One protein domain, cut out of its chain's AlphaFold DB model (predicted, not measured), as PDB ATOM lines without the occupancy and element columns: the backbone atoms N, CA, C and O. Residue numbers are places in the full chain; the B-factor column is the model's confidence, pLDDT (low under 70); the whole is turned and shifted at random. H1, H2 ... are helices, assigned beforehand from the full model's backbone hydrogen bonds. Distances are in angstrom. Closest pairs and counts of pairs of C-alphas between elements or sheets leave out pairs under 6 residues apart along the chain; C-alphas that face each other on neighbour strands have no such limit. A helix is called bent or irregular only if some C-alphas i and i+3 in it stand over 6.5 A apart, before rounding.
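Overview. This is residues 52 to 83 and 118 to 170 of the 274 residues of an uncharacterized protein of Naegleria fowleri (UniProt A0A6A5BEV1). One long helix, H4, runs through the middle, with H1 and the short helical hairpin of H2 and H3 on one side of it, where H1 and H3 pack on H4. On another side H6 starts beside H4 and angles away from it, with little H5 in the turn between them. The printed part has 85 residues with six named helices, H1 to H6 in order along the chain, and no named strand; the class is all helix. It is compact, with a radius of gyration of the C-alphas of 13.0 A and spans of 35 by 28 by 22 A.

Along the chain. H1 is residues 52 to 58, 9.9 A from first to last C-alpha, and begins at C-alpha 52, (144.975, 112.991, 166.295). H2 is residues 63 to 70, 10.4 A, and H3 is residues 74 to 81, 10.2 A. H4, residues 121 to 138, is 25.2 A long and begins at C-alpha 121, (140.017, 121.635, 174.557). H4 has a kink of 27 degrees near residue 130. It is neither bent nor irregular, but only just: C-alphas 129 and 132 are 6.5 A apart. H5 is residues 140 to 143, 5.7 A. H6, residues 151 to 165, is 20.9 A long and ends at C-alpha 165, (117.993, 133.581, 149.977).

Arrangement. H4 is the hub, touching four helices. Its residues 126 to 130 alone touch H1, at a shallow tilt of 26 degrees, the same way; the closest C-alphas, of Ile 55 and Val 126, are 6.7 A apart. Its residues 122 to 126 alone touch H3, at a steep tilt of 59 degrees; the closest C-alphas, of Leu 80 and Val 126, are 6.4 A apart. H2 and H3 form a helical hairpin and touch, with the C-alphas of Ala 70 and Leu 77 closest at 4.7 A. H2 is close to H4 but not clearly touching: the closest C-alphas, of Leu 63 and Leu 134, are 7.4 A apart. H6 touches H4 with residues 151 to 155 alone, the C-alphas of Trp 131 and Trp 151 being closest at 5.5 A; the tilt of 34 degrees is shallow, only just short of steep. H4 and H5 only just touch, only at the corner, with 3 pairs of C-alphas within 8 A; the closest, of Cys 136 and Phe 142, are 5.7 A apart. H1 and H6 are apart. In H1, H2, H3 and H6 every O i to N i+4 pair is within hydrogen-bond range, in H4 11 of 14, and H5 is too short for such a pair.

Size, cuts and confidence. The C-alphas farthest apart, of Val 53 and Tyr 165, are 38.3 A apart. Residues 84 to 117 are not printed, and C-alphas 83 and 118 are 11.8 A apart across this cut, within the link from H3 to H4. Of the links that are printed whole, H5 to H6 is short and the other three are tight. The mean pLDDT of the printed part is 88.6; residues 118 to 119 and 144 to 145 are under 70.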
ATOM      1  N   GLU A  52     144.234 112.287 167.340       93.81
ATOM      2  CA  GLU A  52     144.975 112.991 166.295       93.81
ATOM      3  C   GLU A  52     144.909 112.259 164.952       93.81
ATOM      4  O   GLU A  52     144.722 112.889 163.909       93.81
ATOM      5  N   VAL A  53     145.017 110.927 164.968       94.12
ATOM      6  CA  VAL A  53     144.925 110.102 163.756       94.12
ATOM      7  C   VAL A  53     143.506 110.156 163.203       94.12
ATOM      8  O   VAL A  53     143.325 110.349 162.000       94.12
ATOM      9  N   VAL A  54     142.497 110.071 164.076       94.62
ATOM     10  CA  VAL A  54     141.089 110.225 163.679       94.62
ATOM     11  C   VAL A  54     140.862 111.598 163.047       94.62
ATOM     12  O   VAL A  54     140.300 111.664 161.959       94.62
ATOM     13  N   ILE A  55     141.349 112.678 163.673       96.38
ATOM     14  CA  ILE A  55     141.250 114.048 163.143       96.38
ATOM     15  C   ILE A  55     141.876 114.146 161.751       96.38
ATOM     16  O   ILE A  55     141.254 114.692 160.839       96.38
ATOM     17  N   LYS A  56     143.079 113.591 161.553       96.19
ATOM     18  CA  LYS A  56     143.727 113.614 160.237       96.19
ATOM     19  C   LYS A  56     142.945 112.824 159.198       96.19
ATOM     20  O   LYS A  56     142.746 113.348 158.109       96.19
ATOM     21  N   ILE A  57     142.421 111.644 159.530       95.50
ATOM     22  CA  ILE A  57     141.568 110.867 158.615       95.50
ATOM     23  C   ILE A  57     140.334 111.678 158.202       95.50
ATOM     24  O   ILE A  57     140.050 111.816 157.011       95.50
ATOM     25  N   VAL A  58     139.610 112.247 159.168       96.81
ATOM     26  CA  VAL A  58     138.348 112.941 158.876       96.81
ATOM     27  C   VAL A  58     138.540 114.318 158.239       96.81
ATOM     28  O   VAL A  58     137.610 114.819 157.616       96.81
ATOM     29  N   SER A  59     139.734 114.915 158.332       95.94
ATOM     30  CA  SER A  59     140.056 116.184 157.660       95.94
ATOM     31  C   SER A  59     140.010 116.096 156.126       95.94
ATOM     32  O   SER A  59     139.855 117.117 155.462       95.94
ATOM     33  N   PHE A  60     140.070 114.881 155.566       94.62
ATOM     34  CA  PHE A  60     139.934 114.624 154.127       94.62
ATOM     35  C   PHE A  60     138.505 114.257 153.699       94.62
ATOM     36  O   PHE A  60     138.272 113.949 152.530       94.62
ATOM     37  N   MET A  61     137.539 114.243 154.624       94.94
ATOM     38  CA  MET A  61     136.157 113.867 154.325       94.94
ATOM     39  C   MET A  61     135.308 115.085 153.959       94.94
ATOM     40  O   MET A  61     135.379 116.132 154.600       94.94
ATOM     41  N   ASP A  62     134.423 114.920 152.975       91.56
ATOM     42  CA  ASP A  62     133.349 115.886 152.741       91.56
ATOM     43  C   ASP A  62     132.314 115.860 153.885       91.56
ATOM     44  O   ASP A  62     132.270 114.937 154.703       91.56
ATOM     45  N   LEU A  63     131.434 116.867 153.949       90.81
ATOM     46  CA  LEU A  63     130.470 116.988 155.052       90.81
ATOM     47  C   LEU A  63     129.541 115.767 155.172       90.81
ATOM     48  O   LEU A  63     129.141 115.391 156.275       90.81
ATOM     49  N   LYS A  64     129.166 115.164 154.038       90.56
ATOM     50  CA  LYS A  64     128.251 114.018 154.007       90.56
ATOM     51  C   LYS A  64     128.933 112.783 154.592       90.56
ATOM     52  O   LYS A  64     128.353 112.126 155.451       90.56
ATOM     53  N   THR A  65     130.151 112.504 154.147       93.69
ATOM     54  CA  THR A  65     130.980 111.377 154.578       93.69
ATOM     55  C   THR A  65     131.388 111.543 156.035       93.69
ATOM     56  O   THR A  65     131.213 110.607 156.809       93.69
ATOM     57  N   LEU A  66     131.803 112.749 156.437       95.75
ATOM     58  CA  LEU A  66     132.112 113.097 157.825       95.75
ATOM     59  C   LEU A  66     130.928 112.810 158.754       95.75
ATOM     60  O   LEU A  66     131.094 112.205 159.812       95.75
ATOM     61  N   PHE A  67     129.719 113.221 158.358       93.94
ATOM     62  CA  PHE A  67     128.517 112.953 159.144       93.94
ATOM     63  C   PHE A  67     128.180 111.461 159.193       93.94
ATOM     64  O   PHE A  67     127.897 110.943 160.270       93.94
ATOM     65  N   SER A  68     128.220 110.763 158.054       94.00
ATOM     66  CA  SER A  68     127.979 109.317 158.005       94.00
ATOM     67  C   SER A  68     128.971 108.542 158.871       94.00
ATOM     68  O   SER A  68     128.545 107.653 159.601       94.00
ATOM     69  N   PHE A  69     130.253 108.914 158.843       95.06
ATOM     70  CA  PHE A  69     131.301 108.345 159.687       95.06
ATOM     71  C   PHE A  69     131.037 108.618 161.169       95.06
ATOM     72  O   PHE A  69     131.013 107.700 161.978       95.06
ATOM     73  N   ALA A  70     130.743 109.865 161.541       94.56
ATOM     74  CA  ALA A  70     130.440 110.193 162.929       94.56
ATOM     75  C   ALA A  70     129.158 109.520 163.442       94.56
ATOM     76  O   ALA A  70     129.047 109.234 164.626       94.56
ATOM     77  N   ALA A  71     128.186 109.252 162.568       90.88
ATOM     78  CA  ALA A  71     126.928 108.613 162.939       90.88
ATOM     79  C   ALA A  71     127.060 107.112 163.248       90.88
ATOM     80  O   ALA A  71     126.128 106.544 163.819       90.88
ATOM     81  N   THR A  72     128.182 106.461 162.910       91.81
ATOM     82  CA  THR A  72     128.389 105.039 163.237       91.81
ATOM     83  C   THR A  72     128.650 104.806 164.722       91.81
ATOM     84  O   THR A  72     128.555 103.673 165.184       91.81
ATOM     85  N   ASP A  73     129.005 105.857 165.466       90.38
ATOM     86  CA  ASP A  73     129.377 105.764 166.871       90.38
ATOM     87  C   ASP A  73     128.988 107.025 167.665       90.38
ATOM     88  O   ASP A  73     129.227 108.160 167.261       90.38
ATOM     89  N   GLN A  74     128.450 106.821 168.867       90.12
ATOM     90  CA  GLN A  74     128.160 107.892 169.814       90.12
ATOM     91  C   GLN A  74     129.410 108.673 170.253       90.12
ATOM     92  O   GLN A  74     129.301 109.885 170.472       90.12
ATOM     93  N   PHE A  75     130.564 108.020 170.432       91.19
ATOM     94  CA  PHE A  75     131.797 108.724 170.787       91.19
ATOM     95  C   PHE A  75     132.266 109.609 169.631       91.19
ATOM     96  O   PHE A  75     132.452 110.800 169.864       91.19
ATOM     97  N   LEU A  76     132.344 109.099 168.398       93.25
ATOM     98  CA  LEU A  76     132.674 109.910 167.218       93.25
ATOM     99  C   LEU A  76     131.696 111.072 167.012       93.25
ATOM    100  O   LEU A  76     132.120 112.188 166.722       93.25
ATOM    101  N   LEU A  77     130.395 110.851 167.214       92.88
ATOM    102  CA  LEU A  77     129.402 111.920 167.132       92.88
ATOM    103  C   LEU A  77     129.634 113.005 168.197       92.88
ATOM    104  O   LEU A  77     129.533 114.200 167.899       92.88
ATOM    105  N   LYS A  78     129.987 112.611 169.429       92.50
ATOM    106  CA  LYS A  78     130.359 113.570 170.477       92.50
ATOM    107  C   LYS A  78     131.651 114.290 170.110       92.50
ATOM    108  O   LYS A  78     131.684 115.510 170.151       92.50
ATOM    109  N   PHE A  79     132.677 113.551 169.724       93.38
ATOM    110  CA  PHE A  79     134.008 114.064 169.437       93.38
ATOM    111  C   PHE A  79     134.009 115.045 168.254       93.38
ATOM    112  O   PHE A  79     134.523 116.153 168.363       93.38
ATOM    113  N   LEU A  80     133.356 114.690 167.143       95.19
ATOM    114  CA  LEU A  80     133.405 115.465 165.900       95.19
ATOM    115  C   LEU A  80     132.349 116.573 165.820       95.19
ATOM    116  O   LEU A  80     132.589 117.602 165.190       95.19
ATOM    117  N   PHE A  81     131.182 116.395 166.451       93.94
ATOM    118  CA  PHE A  81     130.055 117.334 166.341       93.94
ATOM    119  C   PHE A  81     129.665 117.987 167.674       93.94
ATOM    120  O   PHE A  81     128.724 118.790 167.716       93.94
ATOM    121  N   ASN A  82     130.334 117.633 168.776       91.62
ATOM    122  CA  ASN A  82     129.914 117.987 170.133       91.62
ATOM    123  C   ASN A  82     128.427 117.637 170.362       91.62
ATOM    124  O   ASN A  82     127.672 118.393 170.973       91.62
ATOM    125  N   GLN A  83     127.966 116.505 169.805       88.44
ATOM    126  CA  GLN A  83     126.583 116.030 169.915       88.44
ATOM    127  C   GLN A  83     126.516 114.704 170.665       88.44
ATOM    128  O   GLN A  83     127.273 113.778 170.407       88.44
ATOM    129  N   GLU A 118     131.707 124.601 175.328       61.38
ATOM    130  CA  GLU A 118     132.691 125.141 174.376       61.38
ATOM    131  C   GLU A 118     134.128 125.047 174.913       61.38
ATOM    132  O   GLU A 118     135.069 125.150 174.140       61.38
ATOM    133  N   GLU A 119     134.302 124.764 176.206       65.31
ATOM    134  CA  GLU A 119     135.607 124.677 176.878       65.31
ATOM    135  C   GLU A 119     136.281 123.288 176.773       65.31
ATOM    136  O   GLU A 119     137.345 123.063 177.356       65.31
ATOM    137  N   GLU A 120     135.694 122.324 176.047       82.12
ATOM    138  CA  GLU A 120     136.365 121.042 175.782       82.12
ATOM    139  C   GLU A 120     137.537 121.281 174.803       82.12
ATOM    140  O   GLU A 120     137.337 121.339 173.591       82.12
ATOM    141  N   LYS A 121     138.771 121.398 175.327       87.38
ATOM    142  CA  LYS A 121     140.017 121.635 174.557       87.38
ATOM    143  C   LYS A 121     140.177 120.728 173.330       87.38
ATOM    144  O   LYS A 121     140.697 121.149 172.303       87.38
ATOM    145  N   GLU A 122     139.725 119.480 173.423       88.75
ATOM    146  CA  GLU A 122     139.761 118.530 172.303       88.75
ATOM    147  C   GLU A 122     138.900 119.000 171.124       88.75
ATOM    148  O   GLU A 122     139.295 118.874 169.963       88.75
ATOM    149  N   PHE A 123     137.742 119.600 171.408       92.44
ATOM    150  CA  PHE A 123     136.839 120.089 170.377       92.44
ATOM    151  C   PHE A 123     137.396 121.321 169.661       92.44
ATOM    152  O   PHE A 123     137.136 121.489 168.472       92.44
ATOM    153  N   GLU A 124     138.218 122.144 170.322       93.00
ATOM    154  CA  GLU A 124     138.923 123.257 169.667       93.00
ATOM    155  C   GLU A 124     139.849 122.760 168.548       93.00
ATOM    156  O   GLU A 124     139.909 123.355 167.468       93.00
ATOM    157  N   VAL A 125     140.528 121.626 168.762       94.94
ATOM    158  CA  VAL A 125     141.372 121.002 167.732       94.94
ATOM    159  C   VAL A 125     140.514 120.525 166.562       94.94
ATOM    160  O   VAL A 125     140.852 120.792 165.412       94.94
ATOM    161  N   VAL A 126     139.363 119.903 166.831       96.25
ATOM    162  CA  VAL A 126     138.406 119.501 165.784       96.25
ATOM    163  C   VAL A 126     137.881 120.724 165.018       96.25
ATOM    164  O   VAL A 126     137.769 120.687 163.791       96.25
ATOM    165  N   GLN A 127     137.588 121.834 165.703       94.94
ATOM    166  CA  GLN A 127     137.177 123.079 165.050       94.94
ATOM    167  C   GLN A 127     138.254 123.596 164.092       94.94
ATOM    168  O   GLN A 127     137.937 123.960 162.959       94.94
ATOM    169  N   ARG A 128     139.519 123.595 164.521       94.69
ATOM    170  CA  ARG A 128     140.644 124.110 163.731       94.69
ATOM    171  C   ARG A 128     141.051 123.191 162.580       94.69
ATOM    172  O   ARG A 128     141.307 123.688 161.491       94.69
ATOM    173  N   GLU A 129     141.139 121.887 162.818       96.31
ATOM    174  CA  GLU A 129     141.721 120.926 161.869       96.31
ATOM    175  C   GLU A 129     140.683 120.287 160.938       96.31
ATOM    176  O   GLU A 129     141.049 119.769 159.887       96.31
ATOM    177  N   VAL A 130     139.397 120.302 161.309       96.50
ATOM    178  CA  VAL A 130     138.323 119.669 160.522       96.50
ATOM    179  C   VAL A 130     137.331 120.717 160.041       96.50
ATOM    180  O   VAL A 130     137.157 120.913 158.839       96.50
ATOM    181  N   TRP A 131     136.689 121.437 160.964       96.12
ATOM    182  CA  TRP A 131     135.587 122.328 160.593       96.12
ATOM    183  C   TRP A 131     136.036 123.577 159.843       96.12
ATOM    184  O   TRP A 131     135.359 123.963 158.894       96.12
ATOM    185  N   LYS A 132     137.152 124.204 160.228       94.44
ATOM    186  CA  LYS A 132     137.681 125.376 159.521       94.44
ATOM    187  C   LYS A 132     138.039 125.044 158.063       94.44
ATOM    188  O   LYS A 132     137.472 125.702 157.193       94.44
ATOM    189  N   PRO A 133     138.866 124.020 157.757       94.31
ATOM    190  CA  PRO A 133     139.127 123.618 156.374       94.31
ATOM    191  C   PRO A 133     137.851 123.299 155.600       94.31
ATOM    192  O   PRO A 133     137.706 123.733 154.464       94.31
ATOM    193  N   LEU A 134     136.891 122.615 156.229       93.81
ATOM    194  CA  LEU A 134     135.622 122.283 155.587       93.81
ATOM    195  C   LEU A 134     134.797 123.535 155.247       93.81
ATOM    196  O   LEU A 134     134.211 123.618 154.170       93.81
ATOM    197  N   VAL A 135     134.757 124.528 156.140       92.69
ATOM    198  CA  VAL A 135     134.110 125.823 155.872       92.69
ATOM    199  C   VAL A 135     134.815 126.555 154.741       92.69
ATOM    200  O   VAL A 135     134.130 126.994 153.824       92.69
ATOM    201  N   CYS A 136     136.145 126.653 154.774       91.00
ATOM    202  CA  CYS A 136     136.924 127.312 153.726       91.00
ATOM    203  C   CYS A 136     136.790 126.595 152.374       91.00
ATOM    204  O   CYS A 136     136.712 127.253 151.346       91.00
ATOM    205  N   TYR A 137     136.663 125.267 152.363       90.00
ATOM    206  CA  TYR A 137     136.410 124.494 151.148       90.00
ATOM    207  C   TYR A 137     135.068 124.864 150.499       90.00
ATOM    208  O   TYR A 137     135.002 125.119 149.298       90.00
ATOM    209  N   TYR A 138     133.985 124.932 151.283       87.94
ATOM    210  CA  TYR A 138     132.666 125.301 150.751       87.94
ATOM    211  C   TYR A 138     132.490 126.811 150.546       87.94
ATOM    212  O   TYR A 138     131.669 127.227 149.728       87.94
ATOM    213  N   PHE A 139     133.218 127.630 151.305       87.75
ATOM    214  CA  PHE A 139     133.114 129.084 151.330       87.75
ATOM    215  C   PHE A 139     134.518 129.717 151.461       87.75
ATOM    216  O   PHE A 139     134.878 130.180 152.547       87.75
ATOM    217  N   PRO A 140     135.301 129.791 150.368       86.56
ATOM    218  CA  PRO A 140     136.695 130.269 150.397       86.56
ATOM    219  C   PRO A 140     136.870 131.682 150.966       86.56
ATOM    220  O   PRO A 140     137.888 132.009 151.559       86.56
ATOM    221  N   GLN A 141     135.821 132.498 150.884       80.88
ATOM    222  CA  GLN A 141     135.764 133.864 151.412       80.88
ATOM    223  C   GLN A 141     136.060 133.947 152.927       80.88
ATOM    224  O   GLN A 141     136.478 134.986 153.420       80.88
ATOM    225  N   PHE A 142     135.876 132.852 153.678       83.31
ATOM    226  CA  PHE A 142     136.135 132.794 155.123       83.31
ATOM    227  C   PHE A 142     137.612 132.567 155.496       83.31
ATOM    228  O   PHE A 142     137.936 132.500 156.684       83.31
ATOM    229  N   GLU A 143     138.509 132.411 154.519       75.75
ATOM    230  CA  GLU A 143     139.931 132.136 154.755       75.75
ATOM    231  C   GLU A 143     140.663 133.290 155.464       75.75
ATOM    232  O   GLU A 143     141.604 133.059 156.230       75.75
ATOM    233  N   LYS A 144     140.199 134.534 155.285       66.50
ATOM    234  CA  LYS A 144     140.856 135.723 155.837       66.50
ATOM    235  C   LYS A 144     140.606 135.853 157.344       66.50
ATOM    236  O   LYS A 144     139.521 136.218 157.768       66.50
ATOM    237  N   SER A 145     141.609 135.484 158.146       61.75
ATOM    238  CA  SER A 145     141.840 135.810 159.575       61.75
ATOM    239  C   SER A 145     140.639 135.925 160.536       61.75
ATOM    240  O   SER A 145     140.727 136.642 161.532       61.75
ATOM    241  N   LEU A 146     139.524 135.225 160.308       74.88
ATOM    242  CA  LEU A 146     138.399 135.280 161.238       74.88
ATOM    243  C   LEU A 146     138.733 134.505 162.520       74.88
ATOM    244  O   LEU A 146     139.034 133.308 162.483       74.88
ATOM    245  N   ASN A 147     138.624 135.180 163.667       82.94
ATOM    246  CA  ASN A 147     138.739 134.563 164.988       82.94
ATOM    247  C   ASN A 147     137.421 133.862 165.375       82.94
ATOM    248  O   ASN A 147     136.684 134.293 166.260       82.94
ATOM    249  N   VAL A 148     137.080 132.798 164.645       86.00
ATOM    250  CA  VAL A 148     135.862 132.011 164.877       86.00
ATOM    251  C   VAL A 148     136.153 130.884 165.860       86.00
ATOM    252  O   VAL A 148     136.946 129.989 165.574       86.00
ATOM    253  N   LYS A 149     135.431 130.877 166.985       86.50
ATOM    254  CA  LYS A 149     135.479 129.787 167.975       86.50
ATOM    255  C   LYS A 149     134.740 128.525 167.510       86.50
ATOM    256  O   LYS A 149     135.136 127.416 167.846       86.50
ATOM    257  N   ASN A 150     133.670 128.682 166.721       89.75
ATOM    258  CA  ASN A 150     132.785 127.586 166.310       89.75
ATOM    259  C   ASN A 150     132.493 127.605 164.798       89.75
ATOM    260  O   ASN A 150     131.460 128.095 164.331       89.75
ATOM    261  N   TRP A 151     133.417 127.043 164.025       92.94
ATOM    262  CA  TRP A 151     133.336 126.889 162.572       92.94
ATOM    263  C   TRP A 151     132.161 126.011 162.128       92.94
ATOM    264  O   TRP A 151     131.516 126.304 161.120       92.94
ATOM    265  N   MET A 152     131.798 124.988 162.909       93.56
ATOM    266  CA  MET A 152     130.603 124.175 162.629       93.56
ATOM    267  C   MET A 152     129.326 125.033 162.600       93.56
ATOM    268  O   MET A 152     128.441 124.840 161.757       93.56
ATOM    269  N   HIS A 153     129.211 125.991 163.523       87.31
ATOM    270  CA  HIS A 153     128.070 126.902 163.586       87.31
ATOM    271  C   HIS A 153     128.046 127.883 162.413       87.31
ATOM    272  O   HIS A 153     126.976 128.118 161.845       87.31
ATOM    273  N   VAL A 154     129.214 128.384 161.997       88.81
ATOM    274  CA  VAL A 154     129.359 129.215 160.788       88.81
ATOM    275  C   VAL A 154     128.846 128.470 159.560       88.81
ATOM    276  O   VAL A 154     127.975 128.989 158.854       88.81
ATOM    277  N   LEU A 155     129.282 127.219 159.357       90.94
ATOM    278  CA  LEU A 155     128.815 126.384 158.248       90.94
ATOM    279  C   LEU A 155     127.287 126.252 158.257       90.94
ATOM    280  O   LEU A 155     126.620 126.471 157.244       90.94
ATOM    281  N   ARG A 156     126.710 125.935 159.424       88.62
ATOM    282  CA  ARG A 156     125.263 125.757 159.596       88.62
ATOM    283  C   ARG A 156     124.486 127.035 159.282       88.62
ATOM    284  O   ARG A 156     123.491 126.971 158.556       88.62
ATOM    285  N   ARG A 157     124.919 128.178 159.824       85.75
ATOM    286  CA  ARG A 157     124.300 129.489 159.571       85.75
ATOM    287  C   ARG A 157     124.356 129.832 158.087       85.75
ATOM    288  O   ARG A 157     123.315 130.136 157.509       85.75
ATOM    289  N   ARG A 158     125.525 129.699 157.451       86.31
ATOM    290  CA  ARG A 158     125.704 130.032 156.032       86.31
ATOM    291  C   ARG A 158     124.858 129.149 155.122       86.31
ATOM    292  O   ARG A 158     124.170 129.661 154.244       86.31
ATOM    293  N   VAL A 159     124.830 127.841 155.375       87.38
ATOM    294  CA  VAL A 159     123.974 126.900 154.637       87.38
ATOM    295  C   VAL A 159     122.493 127.254 154.790       87.38
ATOM    296  O   VAL A 159     121.751 127.209 153.813       87.38
ATOM    297  N   ASN A 160     122.039 127.608 155.995       81.62
ATOM    298  CA  ASN A 160     120.647 128.007 156.215       81.62
ATOM    299  C   ASN A 160     120.308 129.332 155.525       81.62
ATOM    300  O   ASN A 160     119.252 129.429 154.909       81.62
ATOM    301  N   HIS A 161     121.216 130.308 155.569       81.75
ATOM    302  CA  HIS A 161     121.073 131.572 154.852       81.75
ATOM    303  C   HIS A 161     120.927 131.331 153.344       81.75
ATOM    304  O   HIS A 161     119.957 131.769 152.733       81.75
ATOM    305  N   LEU A 162     121.838 130.563 152.738       83.88
ATOM    306  CA  LEU A 162     121.767 130.255 151.307       83.88
ATOM    307  C   LEU A 162     120.497 129.484 150.940       83.88
ATOM    308  O   LEU A 162     119.893 129.775 149.920       83.88
ATOM    309  N   LYS A 163     120.021 128.563 151.786       82.00
ATOM    310  CA  LYS A 163     118.740 127.876 151.544       82.00
ATOM    311  C   LYS A 163     117.544 128.825 151.453       82.00
ATOM    312  O   LYS A 163     116.610 128.502 150.727       82.00
ATOM    313  N   LEU A 164     117.549 129.920 152.213       78.69
ATOM    314  CA  LEU A 164     116.457 130.893 152.230       78.69
ATOM    315  C   LEU A 164     116.580 131.909 151.092       78.69
ATOM    316  O   LEU A 164     115.582 132.212 150.451       78.69
ATOM    317  N   TYR A 165     117.793 132.406 150.833       78.25
ATOM    318  CA  TYR A 165     117.993 133.581 149.977       78.25
ATOM    319  C   TYR A 165     118.619 133.277 148.612       78.25
ATOM    320  O   TYR A 165     118.413 134.034 147.672       78.25
ATOM    321  N   ALA A 166     119.389 132.193 148.481       81.94
ATOM    322  CA  ALA A 166     120.111 131.857 147.252       81.94
ATOM    323  C   ALA A 166     120.340 130.334 147.116       81.94
ATOM    324  O   ALA A 166     121.484 129.867 147.128       81.94
ATOM    325  N   PRO A 167     119.271 129.518 147.019       83.38
ATOM    326  CA  PRO A 167     119.389 128.059 147.068       83.38
ATOM    327  C   PRO A 167     120.172 127.472 145.886       83.38
ATOM    328  O   PRO A 167     120.753 126.396 146.026       83.38
ATOM    329  N   SER A 168     120.222 128.176 144.749       81.81
ATOM    330  CA  SER A 168     121.007 127.805 143.564       81.81
ATOM    331  C   SER A 168     122.520 127.855 143.793       81.81
ATOM    332  O   SER A 168     123.251 127.116 143.146       81.81
ATOM    333  N   VAL A 169     122.988 128.678 144.739       79.88
ATOM    334  CA  VAL A 169     124.415 128.878 145.047       79.88
ATOM    335  C   VAL A 169     124.910 127.872 146.095       79.88
ATOM    336  O   VAL A 169     126.086 127.841 146.438       79.88
ATOM    337  N   LEU A 170     124.031 127.025 146.645       81.69
ATOM    338  CA  LEU A 170     124.421 126.073 147.678       81.69
ATOM    339  C   LEU A 170     125.344 124.984 147.082       81.69
ATOM    340  O   LEU A 170     124.861 124.144 146.313       81.69
TER     341      LEU A 170